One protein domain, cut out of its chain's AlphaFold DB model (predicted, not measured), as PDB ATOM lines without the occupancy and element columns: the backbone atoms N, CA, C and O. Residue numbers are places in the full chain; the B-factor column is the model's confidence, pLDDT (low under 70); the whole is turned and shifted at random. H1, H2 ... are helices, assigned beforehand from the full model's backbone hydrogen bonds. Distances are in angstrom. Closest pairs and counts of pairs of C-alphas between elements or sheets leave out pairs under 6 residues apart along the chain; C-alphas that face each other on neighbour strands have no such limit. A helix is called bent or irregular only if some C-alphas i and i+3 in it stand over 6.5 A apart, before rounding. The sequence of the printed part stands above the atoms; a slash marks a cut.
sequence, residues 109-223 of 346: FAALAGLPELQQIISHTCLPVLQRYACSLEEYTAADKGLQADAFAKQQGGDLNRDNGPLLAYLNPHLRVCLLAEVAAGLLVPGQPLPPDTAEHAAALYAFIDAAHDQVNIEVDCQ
ATOM      1  N   PHE A 109      -7.966   6.798  41.538       68.31
ATOM      2  CA  PHE A 109      -7.520   6.325  42.842       68.31
ATOM      3  C   PHE A 109      -6.183   6.956  43.266       68.31
ATOM      4  O   PHE A 109      -6.015   7.326  44.427       68.31
ATOM      5  N   ALA A 110      -5.256   7.164  42.324       67.50
ATOM      6  CA  ALA A 110      -3.982   7.837  42.590       67.50
ATOM      7  C   ALA A 110      -4.152   9.333  42.934       67.50
ATOM      8  O   ALA A 110      -3.415   9.870  43.756       67.50
ATOM      9  N   ALA A 111      -5.137  10.005  42.341       67.31
ATOM     10  CA  ALA A 111      -5.479  11.396  42.609       67.31
ATOM     11  C   ALA A 111      -6.158  11.540  43.976       67.31
ATOM     12  O   ALA A 111      -5.848  12.474  44.714       67.31
ATOM     13  N   LEU A 112      -7.015  10.583  44.350       68.38
ATOM     14  CA  LEU A 112      -7.595  10.507  45.693       68.38
ATOM     15  C   LEU A 112      -6.537  10.279  46.770       68.38
ATOM     16  O   LEU A 112      -6.628  10.879  47.835       68.38
ATOM     17  N   ALA A 113      -5.500   9.490  46.478       67.25
ATOM     18  CA  ALA A 113      -4.363   9.318  47.382       67.25
ATOM     19  C   ALA A 113      -3.617  10.632  47.689       67.25
ATOM     20  O   ALA A 113      -2.935  10.724  48.706       67.25
ATOM     21  N   GLY A 114      -3.756  11.657  46.840       68.44
ATOM     22  CA  GLY A 114      -3.173  12.980  47.059       68.44
ATOM     23  C   GLY A 114      -4.023  13.942  47.899       68.44
ATOM     24  O   GLY A 114      -3.550  15.042  48.177       68.44
ATOM     25  N   LEU A 115      -5.254  13.571  48.276       77.50
ATOM     26  CA  LEU A 115      -6.229  14.451  48.937       77.50
ATOM     27  C   LEU A 115      -6.771  13.800  50.229       77.50
ATOM     28  O   LEU A 115      -7.832  13.165  50.195       77.50
ATOM     29  N   PRO A 116      -6.076  13.941  51.375       76.62
ATOM     30  CA  PRO A 116      -6.424  13.235  52.611       76.62
ATOM     31  C   PRO A 116      -7.800  13.627  53.170       76.62
ATOM     32  O   PRO A 116      -8.494  12.788  53.739       76.62
ATOM     33  N   GLU A 117      -8.244  14.869  52.967       76.38
ATOM     34  CA  GLU A 117      -9.566  15.332  53.403       76.38
ATOM     35  C   GLU A 117     -10.684  14.623  52.635       76.38
ATOM     36  O   GLU A 117     -11.681  14.196  53.215       76.38
ATOM     37  N   LEU A 118     -10.502  14.448  51.325       73.69
ATOM     38  CA  LEU A 118     -11.465  13.740  50.489       73.69
ATOM     39  C   LEU A 118     -11.496  12.249  50.839       73.69
ATOM     40  O   LEU A 118     -12.576  11.669  50.902       73.69
ATOM     41  N   GLN A 119     -10.345  11.646  51.149       78.44
ATOM     42  CA  GLN A 119     -10.295  10.276  51.668       78.44
ATOM     43  C   GLN A 119     -11.030  10.131  53.001       78.44
ATOM     44  O   GLN A 119     -11.738   9.146  53.193       78.44
ATOM     45  N   GLN A 120     -10.906  11.106  53.904       81.06
ATOM     46  CA  GLN A 120     -11.615  11.090  55.181       81.06
ATOM     47  C   GLN A 120     -13.133  11.217  54.994       81.06
ATOM     48  O   GLN A 120     -13.900  10.503  55.631       81.06
ATOM     49  N   ILE A 121     -13.597  12.093  54.102       77.88
ATOM     50  CA  ILE A 121     -15.035  12.202  53.814       77.88
ATOM     51  C   ILE A 121     -15.538  10.898  53.184       77.88
ATOM     52  O   ILE A 121     -16.550  10.344  53.617       77.88
ATOM     53  N   ILE A 122     -14.804  10.367  52.201       79.06
ATOM     54  CA  ILE A 122     -15.154   9.107  51.547       79.06
ATOM     55  C   ILE A 122     -15.201   7.970  52.575       79.06
ATOM     56  O   ILE A 122     -16.181   7.229  52.589       79.06
ATOM     57  N   SER A 123     -14.242   7.879  53.501       82.56
ATOM     58  CA  SER A 123     -14.222   6.833  54.529       82.56
ATOM     59  C   SER A 123     -15.442   6.847  55.436       82.56
ATOM     60  O   SER A 123     -16.013   5.787  55.707       82.56
ATOM     61  N   HIS A 124     -15.907   8.033  55.825       83.12
ATOM     62  CA  HIS A 124     -17.139   8.183  56.594       83.12
ATOM     63  C   HIS A 124     -18.389   7.761  55.809       83.12
ATOM     64  O   HIS A 124     -19.373   7.327  56.410       83.12
ATOM     65  N   THR A 125     -18.349   7.828  54.477       85.75
ATOM     66  CA  THR A 125     -19.474   7.439  53.609       85.75
ATOM     67  C   THR A 125     -19.414   5.999  53.107       85.75
ATOM     68  O   THR A 125     -20.448   5.450  52.723       85.75
ATOM     69  N   CYS A 126     -18.253   5.342  53.181       83.69
ATOM     70  CA  CYS A 126     -18.077   3.977  52.692       83.69
ATOM     71  C   CYS A 126     -19.045   2.985  53.344       83.69
ATOM     72  O   CYS A 126     -19.703   2.202  52.655       83.69
ATOM     73  N   LEU A 127     -19.165   3.034  54.673       83.38
ATOM     74  CA  LEU A 127     -20.013   2.110  55.422       83.38
ATOM     75  C   LEU A 127     -21.518   2.330  55.140       83.38
ATOM     76  O   LEU A 127     -22.183   1.348  54.801       83.38
ATOM     77  N   PRO A 128     -22.068   3.564  55.190       84.94
ATOM     78  CA  PRO A 128     -23.453   3.825  54.786       84.94
ATOM     79  C   PRO A 128     -23.784   3.363  53.364       84.94
ATOM     80  O   PRO A 128     -24.850   2.792  53.130       84.94
ATOM     81  N   VAL A 129     -22.871   3.583  52.412       84.44
ATOM     82  CA  VAL A 129     -23.060   3.154  51.021       84.44
ATOM     83  C   VAL A 129     -23.108   1.633  50.936       84.44
ATOM     84  O   VAL A 129     -24.067   1.089  50.393       84.44
ATOM     85  N   LEU A 130     -22.136   0.930  51.522       85.38
ATOM     86  CA  LEU A 130     -22.124  -0.535  51.536       85.38
ATOM     87  C   LEU A 130     -23.394  -1.113  52.168       85.38
ATOM     88  O   LEU A 130     -23.989  -2.025  51.602       85.38
ATOM     89  N   GLN A 131     -23.852  -0.549  53.288       85.38
ATOM     90  CA  GLN A 131     -25.102  -0.959  53.934       85.38
ATOM     91  C   GLN A 131     -26.314  -0.751  53.020       85.38
ATOM     92  O   GLN A 131     -27.122  -1.664  52.861       85.38
ATOM     93  N   ARG A 132     -26.417   0.409  52.358       85.12
ATOM     94  CA  ARG A 132     -27.507   0.706  51.416       85.12
ATOM     95  C   ARG A 132     -27.581  -0.326  50.288       85.12
ATOM     96  O   ARG A 132     -28.668  -0.804  49.967       85.12
ATOM     97  N   TYR A 133     -26.441  -0.688  49.701       83.44
ATOM     98  CA  TYR A 133     -26.395  -1.682  48.624       83.44
ATOM     99  C   TYR A 133     -26.566  -3.124  49.127       83.44
ATOM    100  O   TYR A 133     -27.157  -3.936  48.417       83.44
ATOM    101  N   ALA A 134     -26.131  -3.442  50.349       83.50
ATOM    102  CA  ALA A 134     -26.365  -4.744  50.973       83.50
ATOM    103  C   ALA A 134     -27.856  -4.988  51.260       83.50
ATOM    104  O   ALA A 134     -28.368  -6.054  50.932       83.50
ATOM    105  N   CYS A 135     -28.587  -3.989  51.767       82.62
ATOM    106  CA  CYS A 135     -30.041  -4.100  51.932       82.62
ATOM    107  C   CYS A 135     -30.748  -4.340  50.587       82.62
ATOM    108  O   CYS A 135     -31.615  -5.204  50.486       82.62
ATOM    109  N   SER A 136     -30.325  -3.644  49.524       79.88
ATOM    110  CA  SER A 136     -30.859  -3.871  48.172       79.88
ATOM    111  C   SER A 136     -30.580  -5.293  47.657       79.88
ATOM    112  O   SER A 136     -31.396  -5.872  46.937       79.88
ATOM    113  N   LEU A 137     -29.444  -5.880  48.042       81.94
ATOM    114  CA  LEU A 137     -29.110  -7.265  47.724       81.94
ATOM    115  C   LEU A 137     -30.020  -8.259  48.462       81.94
ATOM    116  O   LEU A 137     -30.501  -9.212  47.852       81.94
ATOM    117  N   GLU A 138     -30.285  -8.044  49.749       82.25
ATOM    118  CA  GLU A 138     -31.202  -8.891  50.521       82.25
ATOM    119  C   GLU A 138     -32.608  -8.884  49.908       82.25
ATOM    120  O   GLU A 138     -33.183  -9.950  49.668       82.25
ATOM    121  N   GLU A 139     -33.116  -7.702  49.552       81.38
ATOM    122  CA  GLU A 139     -34.388  -7.531  48.839       81.38
ATOM    123  C   GLU A 139     -34.407  -8.294  47.507       81.38
ATOM    124  O   GLU A 139     -35.375  -8.997  47.213       81.38
ATOM    125  N   TYR A 140     -33.314  -8.234  46.737       78.75
ATOM    126  CA  TYR A 140     -33.171  -8.993  45.494       78.75
ATOM    127  C   TYR A 140     -33.250 -10.506  45.730       78.75
ATOM    128  O   TYR A 140     -33.999 -11.206  45.049       78.75
ATOM    129  N   THR A 141     -32.521 -11.023  46.722       80.31
ATOM    130  CA  THR A 141     -32.525 -12.464  47.028       80.31
ATOM    131  C   THR A 141     -33.871 -12.954  47.563       80.31
ATOM    132  O   THR A 141     -34.253 -14.101  47.323       80.31
ATOM    133  N   ALA A 142     -34.616 -12.102  48.270       80.50
ATOM    134  CA  ALA A 142     -35.970 -12.403  48.722       80.50
ATOM    135  C   ALA A 142     -36.977 -12.385  47.560       80.50
ATOM    136  O   ALA A 142     -37.891 -13.212  47.513       80.50
ATOM    137  N   ALA A 143     -36.793 -11.472  46.602       77.19
ATOM    138  CA  ALA A 143     -37.615 -11.363  45.404       77.19
ATOM    139  C   ALA A 143     -37.439 -12.575  44.471       77.19
ATOM    140  O   ALA A 143     -38.438 -13.118  43.994       77.19
ATOM    141  N   ASP A 144     -36.202 -13.047  44.292       73.75
ATOM    142  CA  ASP A 144     -35.864 -14.239  43.498       73.75
ATOM    143  C   ASP A 144     -36.495 -15.526  44.069       73.75
ATOM    144  O   ASP A 144     -36.909 -16.424  43.340       73.75
ATOM    145  N   LYS A 145     -36.700 -15.576  45.393       78.81
ATOM    146  CA  LYS A 145     -37.399 -16.676  46.087       78.81
ATOM    147  C   LYS A 145     -38.931 -16.647  45.945       78.81
ATOM    148  O   LYS A 145     -39.614 -17.450  46.577       78.81
ATOM    149  N   GLY A 146     -39.484 -15.768  45.103       62.75
ATOM    150  CA  GLY A 146     -40.855 -15.886  44.592       62.75
ATOM    151  C   GLY A 146     -41.945 -15.117  45.344       62.75
ATOM    152  O   GLY A 146     -43.120 -15.325  45.055       62.75
ATOM    153  N   LEU A 147     -41.606 -14.220  46.278       58.72
ATOM    154  CA  LEU A 147     -42.614 -13.454  47.031       58.72
ATOM    155  C   LEU A 147     -42.858 -12.029  46.505       58.72
ATOM    156  O   LEU A 147     -43.955 -11.518  46.719       58.72
ATOM    157  N   GLN A 148     -41.902 -11.386  45.811       64.19
ATOM    158  CA  GLN A 148     -42.032  -9.980  45.359       64.19
ATOM    159  C   GLN A 148     -41.223  -9.606  44.090       64.19
ATOM    160  O   GLN A 148     -40.854  -8.443  43.912       64.19
ATOM    161  N   ALA A 149     -40.964 -10.553  43.180       63.69
ATOM    162  CA  ALA A 149     -40.175 -10.319  41.956       63.69
ATOM    163  C   ALA A 149     -40.629  -9.090  41.133       63.69
ATOM    164  O   ALA A 149     -39.804  -8.277  40.715       63.69
ATOM    165  N   ASP A 150     -41.942  -8.893  40.980       65.50
ATOM    166  CA  ASP A 150     -42.503  -7.793  40.185       65.50
ATOM    167  C   ASP A 150     -42.360  -6.409  40.839       65.50
ATOM    168  O   ASP A 150     -42.266  -5.400  40.137       65.50
ATOM    169  N   ALA A 151     -42.360  -6.330  42.173       68.19
ATOM    170  CA  ALA A 151     -42.203  -5.062  42.889       68.19
ATOM    171  C   ALA A 151     -40.751  -4.577  42.804       68.19
ATOM    172  O   ALA A 151     -40.504  -3.418  42.470       68.19
ATOM    173  N   PHE A 152     -39.806  -5.499  42.997       66.38
ATOM    174  CA  PHE A 152     -38.383  -5.222  42.868       66.38
ATOM    175  C   PHE A 152     -38.006  -4.831  41.432       66.38
ATOM    176  O   PHE A 152     -37.307  -3.842  41.225       66.38
ATOM    177  N   ALA A 153     -38.527  -5.541  40.423       64.75
ATOM    178  CA  ALA A 153     -38.287  -5.213  39.017       64.75
ATOM    179  C   ALA A 153     -38.838  -3.830  38.621       64.75
ATOM    180  O   ALA A 153     -38.216  -3.128  37.827       64.75
ATOM    181  N   LYS A 154     -39.975  -3.401  39.189       67.06
ATOM    182  CA  LYS A 154     -40.527  -2.051  38.966       67.06
ATOM    183  C   LYS A 154     -39.725  -0.960  39.667       67.06
ATOM    184  O   LYS A 154     -39.534   0.104  39.088       67.06
ATOM    185  N   GLN A 155     -39.260  -1.222  40.885       65.88
ATOM    186  CA  GLN A 155     -38.437  -0.286  41.647       65.88
ATOM    187  C   GLN A 155     -37.068  -0.107  40.982       65.88
ATOM    188  O   GLN A 155     -36.657   1.016  40.707       65.88
ATOM    189  N   GLN A 156     -36.436  -1.212  40.576       62.44
ATOM    190  CA  GLN A 156     -35.233  -1.158  39.758       62.44
ATOM    191  C   GLN A 156     -35.492  -0.533  38.389       62.44
ATOM    192  O   GLN A 156     -34.673   0.248  37.948       62.44
ATOM    193  N   GLY A 157     -36.611  -0.798  37.716       56.28
ATOM    194  CA  GLY A 157     -36.920  -0.172  36.424       56.28
ATOM    195  C   GLY A 157     -37.034   1.359  36.479       56.28
ATOM    196  O   GLY A 157     -36.745   2.016  35.483       56.28
ATOM    197  N   GLY A 158     -37.417   1.924  37.632       57.94
ATOM    198  CA  GLY A 158     -37.420   3.371  37.869       57.94
ATOM    199  C   GLY A 158     -36.020   3.953  38.090       57.94
ATOM    200  O   GLY A 158     -35.711   5.014  37.552       57.94
ATOM    201  N   ASP A 159     -35.166   3.230  38.817       49.91
ATOM    202  CA  ASP A 159     -33.781   3.633  39.104       49.91
ATOM    203  C   ASP A 159     -32.806   3.307  37.947       49.91
ATOM    204  O   ASP A 159     -31.768   3.947  37.789       49.91
ATOM    205  N   LEU A 160     -33.147   2.327  37.103       47.81
ATOM    206  CA  LEU A 160     -32.399   1.840  35.936       47.81
ATOM    207  C   LEU A 160     -32.857   2.493  34.636       47.81
ATOM    208  O   LEU A 160     -32.927   1.818  33.603       47.81
ATOM    209  N   ASN A 161     -33.190   3.783  34.653       48.09
ATOM    210  CA  ASN A 161     -33.453   4.478  33.402       48.09
ATOM    211  C   ASN A 161     -32.201   4.358  32.511       48.09
ATOM    212  O   ASN A 161     -31.158   4.948  32.805       48.09
ATOM    213  N   ARG A 162     -32.295   3.513  31.474       47.94
ATOM    214  CA  ARG A 162     -31.149   2.992  30.705       47.94
ATOM    215  C   ARG A 162     -30.373   4.073  29.955       47.94
ATOM    216  O   ARG A 162     -29.262   3.840  29.491       47.94
ATOM    217  N   ASP A 163     -30.965   5.252  29.863       44.88
ATOM    218  CA  ASP A 163     -30.394   6.373  29.142       44.88
ATOM    219  C   ASP A 163     -29.548   7.281  30.055       44.88
ATOM    220  O   ASP A 163     -28.783   8.080  29.535       44.88
ATOM    221  N   ASN A 164     -29.626   7.142  31.395       45.38
ATOM    222  CA  ASN A 164     -28.965   8.047  32.358       45.38
ATOM    223  C   ASN A 164     -28.422   7.390  33.655       45.38
ATOM    224  O   ASN A 164     -27.892   8.092  34.517       45.38
ATOM    225  N   GLY A 165     -28.566   6.073  33.851       53.97
ATOM    226  CA  GLY A 165     -28.139   5.407  35.091       53.97
ATOM    227  C   GLY A 165     -26.613   5.216  35.211       53.97
ATOM    228  O   GLY A 165     -25.965   4.895  34.210       53.97
ATOM    229  N   PRO A 166     -26.013   5.345  36.415       65.50
ATOM    230  CA  PRO A 166     -24.590   5.071  36.630       65.50
ATOM    231  C   PRO A 166     -24.258   3.614  36.276       65.50
ATOM    232  O   PRO A 166     -25.061   2.720  36.526       65.50
ATOM    233  N   LEU A 167     -23.061   3.356  35.737       68.81
ATOM    234  CA  LEU A 167     -22.648   2.045  35.203       68.81
ATOM    235  C   LEU A 167     -22.855   0.872  36.189       68.81
ATOM    236  O   LEU A 167     -23.214  -0.233  35.783       68.81
ATOM    237  N   LEU A 168     -22.744   1.140  37.494       73.88
ATOM    238  CA  LEU A 168     -23.092   0.221  38.587       73.88
ATOM    239  C   LEU A 168     -24.490  -0.389  38.464       73.88
ATOM    240  O   LEU A 168     -24.693  -1.545  38.818       73.88
ATOM    241  N   ALA A 169     -25.462   0.382  37.989       74.12
ATOM    242  CA  ALA A 169     -26.856  -0.013  37.939       74.12
ATOM    243  C   ALA A 169     -27.088  -1.151  36.920       74.12
ATOM    244  O   ALA A 169     -27.983  -1.972  37.090       74.12
ATOM    245  N   TYR A 170     -26.218  -1.311  35.922       73.31
ATOM    246  CA  TYR A 170     -26.290  -2.440  34.984       73.31
ATOM    247  C   TYR A 170     -25.673  -3.733  35.522       73.31
ATOM    248  O   TYR A 170     -25.865  -4.797  34.934       73.31
ATOM    249  N   LEU A 171     -24.938  -3.667  36.634       78.69
ATOM    250  CA  LEU A 171     -24.267  -4.826  37.212       78.69
ATOM    251  C   LEU A 171     -25.227  -5.649  38.074       78.69
ATOM    252  O   LEU A 171     -26.188  -5.118  38.640       78.69
ATOM    253  N   ASN A 172     -24.941  -6.944  38.228       82.88
ATOM    254  CA  ASN A 172     -25.641  -7.789  39.197       82.88
ATOM    255  C   ASN A 172     -25.472  -7.197  40.613       82.88
ATOM    256  O   ASN A 172     -24.358  -6.789  40.949       82.88
ATOM    257  N   PRO A 173     -26.518  -7.154  41.459       82.19
ATOM    258  CA  PRO A 173     -26.421  -6.576  42.800       82.19
ATOM    259  C   PRO A 173     -25.314  -7.209  43.660       82.19
ATOM    260  O   PRO A 173     -24.664  -6.488  44.413       82.19
ATOM    261  N   HIS A 174     -25.012  -8.503  43.494       84.69
ATOM    262  CA  HIS A 174     -23.877  -9.142  44.173       84.69
ATOM    263  C   HIS A 174     -22.544  -8.527  43.729       84.69
ATOM    264  O   HIS A 174     -21.720  -8.153  44.559       84.69
ATOM    265  N   LEU A 175     -22.356  -8.362  42.414       84.12
ATOM    266  CA  LEU A 175     -21.146  -7.776  41.837       84.12
ATOM    267  C   LEU A 175     -20.962  -6.315  42.269       84.12
ATOM    268  O   LEU A 175     -19.841  -5.903  42.541       84.12
ATOM    269  N   ARG A 176     -22.051  -5.545  42.399       86.25
ATOM    270  CA  ARG A 176     -21.996  -4.167  42.920       86.25
ATOM    271  C   ARG A 176     -21.402  -4.125  44.323       86.25
ATOM    272  O   ARG A 176     -20.503  -3.332  44.572       86.25
ATOM    273  N   VAL A 177     -21.895  -4.980  45.222       85.62
ATOM    274  CA  VAL A 177     -21.403  -5.044  46.606       85.62
ATOM    275  C   VAL A 177     -19.933  -5.469  46.636       85.62
ATOM    276  O   VAL A 177     -19.158  -4.861  47.367       85.62
ATOM    277  N   CYS A 178     -19.527  -6.439  45.808       87.88
ATOM    278  CA  CYS A 178     -18.121  -6.840  45.688       87.88
ATOM    279  C   CYS A 178     -17.221  -5.678  45.239       87.88
ATOM    280  O   CYS A 178     -16.246  -5.380  45.919       87.88
ATOM    281  N   LEU A 179     -17.582  -4.975  44.163       84.88
ATOM    282  CA  LEU A 179     -16.796  -3.848  43.645       84.88
ATOM    283  C   LEU A 179     -16.710  -2.691  44.646       84.88
ATOM    284  O   LEU A 179     -15.653  -2.092  44.825       84.88
ATOM    285  N   LEU A 180     -17.817  -2.379  45.328       86.44
ATOM    286  CA  LEU A 180     -17.828  -1.380  46.397       86.44
ATOM    287  C   LEU A 180     -16.910  -1.797  47.552       86.44
ATOM    288  O   LEU A 180     -16.189  -0.958  48.086       86.44
ATOM    289  N   ALA A 181     -16.910  -3.077  47.925       86.44
ATOM    290  CA  ALA A 181     -16.048  -3.596  48.981       86.44
ATOM    291  C   ALA A 181     -14.564  -3.568  48.583       86.44
ATOM    292  O   ALA A 181     -13.734  -3.205  49.410       86.44
ATOM    293  N   GLU A 182     -14.228  -3.888  47.333       86.25
ATOM    294  CA  GLU A 182     -12.860  -3.811  46.803       86.25
ATOM    295  C   GLU A 182     -12.342  -2.368  46.795       86.25
ATOM    296  O   GLU A 182     -11.240  -2.097  47.276       86.25
ATOM    297  N   VAL A 183     -13.165  -1.417  46.339       85.75
ATOM    298  CA  VAL A 183     -12.839   0.014  46.402       85.75
ATOM    299  C   VAL A 183     -12.686   0.493  47.843       85.75
ATOM    300  O   VAL A 183     -11.706   1.166  48.162       85.75
ATOM    301  N   ALA A 184     -13.610   0.129  48.733       85.75
ATOM    302  CA  ALA A 184     -13.512   0.486  50.142       85.75
ATOM    303  C   ALA A 184     -12.252  -0.111  50.789       85.75
ATOM    304  O   ALA A 184     -11.564   0.585  51.528       85.75
ATOM    305  N   ALA A 185     -11.902  -1.362  50.484       83.62
ATOM    306  CA  ALA A 185     -10.691  -1.994  50.993       83.62
ATOM    307  C   ALA A 185      -9.429  -1.256  50.528       83.62
ATOM    308  O   ALA A 185      -8.583  -0.933  51.357       83.62
ATOM    309  N   GLY A 186      -9.328  -0.925  49.237       83.56
ATOM    310  CA  GLY A 186      -8.182  -0.185  48.703       83.56
ATOM    311  C   GLY A 186      -8.048   1.234  49.269       83.56
ATOM    312  O   GLY A 186      -6.937   1.732  49.420       83.56
ATOM    313  N   LEU A 187      -9.164   1.893  49.597       81.62
ATOM    314  CA  LEU A 187      -9.153   3.249  50.154       81.62
ATOM    315  C   LEU A 187      -8.916   3.289  51.668       81.62
ATOM    316  O   LEU A 187      -8.332   4.251  52.160       81.62
ATOM    317  N   LEU A 188      -9.410   2.294  52.407       80.62
ATOM    318  CA  LEU A 188      -9.487   2.347  53.870       80.62
ATOM    319  C   LEU A 188      -8.463   1.481  54.583       80.62
ATOM    320  O   LEU A 188      -8.186   1.733  55.753       80.62
ATOM    321  N   VAL A 189      -7.922   0.461  53.916       80.88
ATOM    322  CA  VAL A 189      -6.984  -0.474  54.534       80.88
ATOM    323  C   VAL A 189      -5.559  -0.056  54.176       80.88
ATOM    324  O   VAL A 189      -5.156  -0.169  53.015       80.88
ATOM    325  N   PRO A 190      -4.750   0.403  55.148       76.06
ATOM    326  CA  PRO A 190      -3.363   0.754  54.889       76.06
ATOM    327  C   PRO A 190      -2.591  -0.430  54.298       76.06
ATOM    328  O   PRO A 190      -2.636  -1.544  54.819       76.06
ATOM    329  N   GLY A 191      -1.862  -0.187  53.209       77.25
ATOM    330  CA  GLY A 191      -1.028  -1.199  52.559       77.25
ATOM    331  C   GLY A 191      -1.772  -2.178  51.644       77.25
ATOM    332  O   GLY A 191      -1.105  -2.979  50.989       77.25
ATOM    333  N   GLN A 192      -3.104  -2.106  51.542       80.44
ATOM    334  CA  GLN A 192      -3.817  -2.756  50.441       80.44
ATOM    335  C   GLN A 192      -3.549  -1.990  49.138       80.44
ATOM    336  O   GLN A 192      -3.644  -0.759  49.133       80.44
ATOM    337  N   PRO A 193      -3.194  -2.664  48.028       81.19
ATOM    338  CA  PRO A 193      -3.203  -2.019  46.724       81.19
ATOM    339  C   PRO A 193      -4.584  -1.437  46.410       81.19
ATOM    340  O   PRO A 193      -5.619  -2.046  46.681       81.19
ATOM    341  N   LEU A 194      -4.584  -0.261  45.785       81.00
ATOM    342  CA  LEU A 194      -5.789   0.287  45.177       81.00
ATOM    343  C   LEU A 194      -6.300  -0.692  44.107       81.00
ATOM    344  O   LEU A 194      -5.485  -1.341  43.437       81.00
ATOM    345  N   PRO A 195      -7.627  -0.813  43.941       84.38
ATOM    346  CA  PRO A 195      -8.186  -1.654  42.896       84.38
ATOM    347  C   PRO A 195      -7.707  -1.204  41.507       84.38
ATOM    348  O   PRO A 195      -7.321  -0.045  41.326       84.38
ATOM    349  N   PRO A 196      -7.733  -2.104  40.509       81.38
ATOM    350  CA  PRO A 196      -7.379  -1.743  39.144       81.38
ATOM    351  C   PRO A 196      -8.316  -0.655  38.599       81.38
ATOM    352  O   PRO A 196      -9.511  -0.644  38.894       81.38
ATOM    353  N   ASP A 197      -7.780   0.224  37.750       80.81
ATOM    354  CA  ASP A 197      -8.552   1.252  37.044       80.81
ATOM    355  C   ASP A 197      -9.431   0.611  35.954       80.81
ATOM    356  O   ASP A 197      -9.108   0.617  34.765       80.81
ATOM    357  N   THR A 198     -10.544   0.005  36.368       83.12
ATOM    358  CA  THR A 198     -11.595  -0.489  35.469       83.12
ATOM    359  C   THR A 198     -12.832   0.400  35.561       83.12
ATOM    360  O   THR A 198     -13.056   1.082  36.564       83.12
ATOM    361  N   ALA A 199     -13.667   0.392  34.518       77.19
ATOM    362  CA  ALA A 199     -14.884   1.202  34.485       77.19
ATOM    363  C   ALA A 199     -15.836   0.866  35.650       77.19
ATOM    364  O   ALA A 199     -16.496   1.747  36.198       77.19
ATOM    365  N   GLU A 200     -15.870  -0.398  36.070       82.62
ATOM    366  CA  GLU A 200     -16.681  -0.895  37.179       82.62
ATOM    367  C   GLU A 200     -16.194  -0.368  38.533       82.62
ATOM    368  O   GLU A 200     -17.005   0.098  39.335       82.62
ATOM    369  N   HIS A 201     -14.880  -0.371  38.773       84.44
ATOM    370  CA  HIS A 201     -14.291   0.194  39.990       84.44
ATOM    371  C   HIS A 201     -14.437   1.712  40.036       84.44
ATOM    372  O   HIS A 201     -14.737   2.277  41.085       84.44
ATOM    373  N   ALA A 202     -14.294   2.383  38.894       80.38
ATOM    374  CA  ALA A 202     -14.525   3.816  38.799       80.38
ATOM    375  C   ALA A 202     -16.003   4.167  39.060       80.38
ATOM    376  O   ALA A 202     -16.296   5.182  39.691       80.38
ATOM    377  N   ALA A 203     -16.944   3.318  38.634       81.50
ATOM    378  CA  ALA A 203     -18.357   3.458  38.978       81.50
ATOM    379  C   ALA A 203     -18.625   3.184  40.471       81.50
ATOM    380  O   ALA A 203     -19.382   3.919  41.100       81.50
ATOM    381  N   ALA A 204     -17.975   2.178  41.065       84.38
ATOM    382  CA  ALA A 204     -18.025   1.915  42.506       84.38
ATOM    383  C   ALA A 204     -17.503   3.104  43.328       84.38
ATOM    384  O   ALA A 204     -18.178   3.571  44.243       84.38
ATOM    385  N   LEU A 205     -16.358   3.665  42.941       84.81
ATOM    386  CA  LEU A 205     -15.801   4.870  43.546       84.81
ATOM    387  C   LEU A 205     -16.766   6.057  43.458       84.81
ATOM    388  O   LEU A 205     -16.947   6.806  44.417       84.81
ATOM    389  N   TYR A 206     -17.409   6.213  42.309       82.56
ATOM    390  CA  TYR A 206     -18.369   7.277  42.088       82.56
ATOM    391  C   TYR A 206     -19.562   7.220  43.045       82.56
ATOM    392  O   TYR A 206     -19.996   8.264  43.527       82.56
ATOM    393  N   ALA A 207     -20.063   6.025  43.366       83.62
ATOM    394  CA  ALA A 207     -21.136   5.877  44.347       83.62
ATOM    395  C   ALA A 207     -20.726   6.376  45.743       83.62
ATOM    396  O   ALA A 207     -21.556   6.944  46.451       83.62
ATOM    397  N   PHE A 208     -19.453   6.223  46.125       84.38
ATOM    398  CA  PHE A 208     -18.940   6.815  47.362       84.38
ATOM    399  C   PHE A 208     -18.854   8.341  47.280       84.38
ATOM    400  O   PHE A 208     -19.256   9.021  48.218       84.38
ATOM    401  N   ILE A 209     -18.396   8.894  46.153       83.81
ATOM    402  CA  ILE A 209     -18.321  10.352  45.951       83.81
ATOM    403  C   ILE A 209     -19.717  10.993  45.962       83.81
ATOM    404  O   ILE A 209     -19.896  12.062  46.538       83.81
ATOM    405  N   ASP A 210     -20.708  10.353  45.341       82.81
ATOM    406  CA  ASP A 210     -22.100  10.819  45.331       82.81
ATOM    407  C   ASP A 210     -22.683  10.860  46.752       82.81
ATOM    408  O   ASP A 210     -23.216  11.879  47.183       82.81
ATOM    409  N   ALA A 211     -22.472   9.798  47.532       80.94
ATOM    410  CA  ALA A 211     -22.904   9.759  48.926       80.94
ATOM    411  C   ALA A 211     -22.163  10.772  49.816       80.94
ATOM    412  O   ALA A 211     -22.770  11.380  50.695       80.94
ATOM    413  N   ALA A 212     -20.864  10.973  49.583       80.38
ATOM    414  CA  ALA A 212     -20.074  12.013  50.237       80.38
ATOM    415  C   ALA A 212     -20.624  13.411  49.950       80.38
ATOM    416  O   ALA A 212     -20.771  14.216  50.867       80.38
ATOM    417  N   HIS A 213     -20.973  13.687  48.696       80.81
ATOM    418  CA  HIS A 213     -21.592  14.944  48.299       80.81
ATOM    419  C   HIS A 213     -22.938  15.169  49.005       80.81
ATOM    420  O   HIS A 213     -23.156  16.239  49.575       80.81
ATOM    421  N   ASP A 214     -23.814  14.163  49.033       80.25
ATOM    422  CA  ASP A 214     -25.104  14.254  49.726       80.25
ATOM    423  C   ASP A 214     -24.936  14.520  51.226       80.25
ATOM    424  O   ASP A 214     -25.627  15.368  51.794       80.25
ATOM    425  N   GLN A 215     -23.978  13.845  51.864       79.56
ATOM    426  CA  GLN A 215     -23.675  14.036  53.278       79.56
ATOM    427  C   GLN A 215     -23.171  15.457  53.568       79.56
ATOM    428  O   GLN A 215     -23.630  16.089  54.520       79.56
ATOM    429  N   VAL A 216     -22.286  15.991  52.722       78.50
ATOM    430  CA  VAL A 216     -21.796  17.373  52.841       78.50
ATOM    431  C   VAL A 216     -22.935  18.378  52.673       78.50
ATOM    432  O   VAL A 216     -23.026  19.320  53.457       78.50
ATOM    433  N   ASN A 217     -23.841  18.175  51.714       79.69
ATOM    434  CA  ASN A 217     -24.997  19.060  51.540       79.69
ATOM    435  C   ASN A 217     -25.912  19.050  52.766       79.69
ATOM    436  O   ASN A 217     -26.328  20.109  53.230       79.69
ATOM    437  N   ILE A 218     -26.165  17.870  53.344       79.44
ATOM    438  CA  ILE A 218     -26.929  17.750  54.591       79.44
ATOM    439  C   ILE A 218     -26.242  18.526  55.714       79.44
ATOM    440  O   ILE A 218     -26.917  19.226  56.462       79.44
ATOM    441  N   GLU A 219     -24.921  18.427  55.847       80.38
ATOM    442  CA  GLU A 219     -24.170  19.152  56.873       80.38
ATOM    443  C   GLU A 219     -24.208  20.665  56.670       80.38
ATOM    444  O   GLU A 219     -24.390  21.387  57.648       80.38
ATOM    445  N   VAL A 220     -24.091  21.145  55.428       79.38
ATOM    446  CA  VAL A 220     -24.206  22.569  55.080       79.38
ATOM    447  C   VAL A 220     -25.600  23.101  55.411       79.38
ATOM    448  O   VAL A 220     -25.716  24.133  56.071       79.38
ATOM    449  N   ASP A 221     -26.649  22.374  55.027       78.00
ATOM    450  CA  ASP A 221     -28.042  22.759  55.280       78.00
ATOM    451  C   ASP A 221     -28.415  22.673  56.766       78.00
ATOM    452  O   ASP A 221     -29.220  23.460  57.271       78.00
ATOM    453  N   CYS A 222     -27.845  21.697  57.478       75.06
ATOM    454  CA  CYS A 222     -28.101  21.460  58.895       75.06
ATOM    455  C   CYS A 222     -27.137  22.214  59.810       75.06
ATOM    456  O   CYS A 222     -27.276  22.085  61.033       75.06
ATOM    457  N   GLN A 223     -26.188  22.997  59.276       68.00
ATOM    458  CA  GLN A 223     -25.384  23.865  60.122       68.00
ATOM    459  C   GLN A 223     -26.348  24.792  60.869       68.00
ATOM    460  O   GLN A 223     -27.076  25.572  60.245       68.00
TER     461      GLN A 223
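What this domain is: This is residues 109 to 223 of the 346 residues of an uncharacterized protein of Scenedesmus sp. NREL 46B-D3 (UniProt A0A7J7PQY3). Two long helices, H5 and the second arm of the bent helix H2, run side by side in opposite directions, and the long helix H6 crosses H5 and the first arm of H2, its last residues 217 to 222 sticking out with Gln 223. H3 folds back from the end of H2 as a helical hairpin, short H4 packs on the first part of H6, and short H1 sits close to the first arm of H2. The printed part has 115 residues with six named helices, H1 to H6 in order, and no named strand; its class is all helix. It is compact, with a radius of gyration of the C-alphas of 15.4 A and spans of 46 by 37 by 26 A.

Where its parts are: Find C-alpha 109 at (-7.520, 6.325, 42.842), where H1, residues 109 to 112, begins. H2, residues 116 to 144, was assigned as one helix by its hydrogen bonds but is bent: C-alphas 124 and 127 are 6.8 A apart. Its arms are H2a, residues 116 to 124, 12.5 A long, and H2b, residues 127 to 144, 25.7 A long, ending at C-alpha 144 (-35.864, -14.239, 43.498). Next come H3, residues 149 to 159, 15.6 A long; H4, residues 167 to 170; and H5, residues 173 to 188, 22.1 A long. H6, residues 199 to 222, runs 34.4 A to C-alpha 222 at (-28.101, 21.460, 58.895).

How they stand to each other: Start at the hubs, H2 and H6, which touch three other helices each. H2b touches H5 at a shallow tilt of 16 degrees, opposite ways; look at the closest C-alphas, Leu 137 and Pro 173, 5.7 A apart. H6 touches H5 about perpendicular, only just, at 73 degrees, with the C-alphas of Leu 180 and Ala 204 closest at 5.1 A. With residues 208 to 212 alone H6 touches H2a, about perpendicular at 87 degrees; the C-alphas of Ile 122 and Ala 212 are closest, 5.9 A apart. H3 and H2b touch as a hairpin at a steep tilt of 39 degrees, closest at the C-alphas of Ala 143 and Ala 149, 4.4 A. H4 touches H6, closest at the C-alphas of Leu 168 and Ala 203, 5.7 A. H1 is close to H2a but not clearly touching, 6.6 A between the C-alphas of Leu 112 and Gln 119. H3 is apart from H5 and H6. Every O i to N i+4 pair is within hydrogen-bond range in H2a, H2b, H3, H5 and H6; H1 and H4 are too short for such a pair.

The domain as a whole: The two C-alphas farthest apart, those of Gly 114 and Gly 146, are 47.5 A apart. The printed part has no cut, and no link is long. Look for pLDDT under 70 at residues 109 to 114, residues 146 to 167 and residue 223; the mean of the printed part is 76.3.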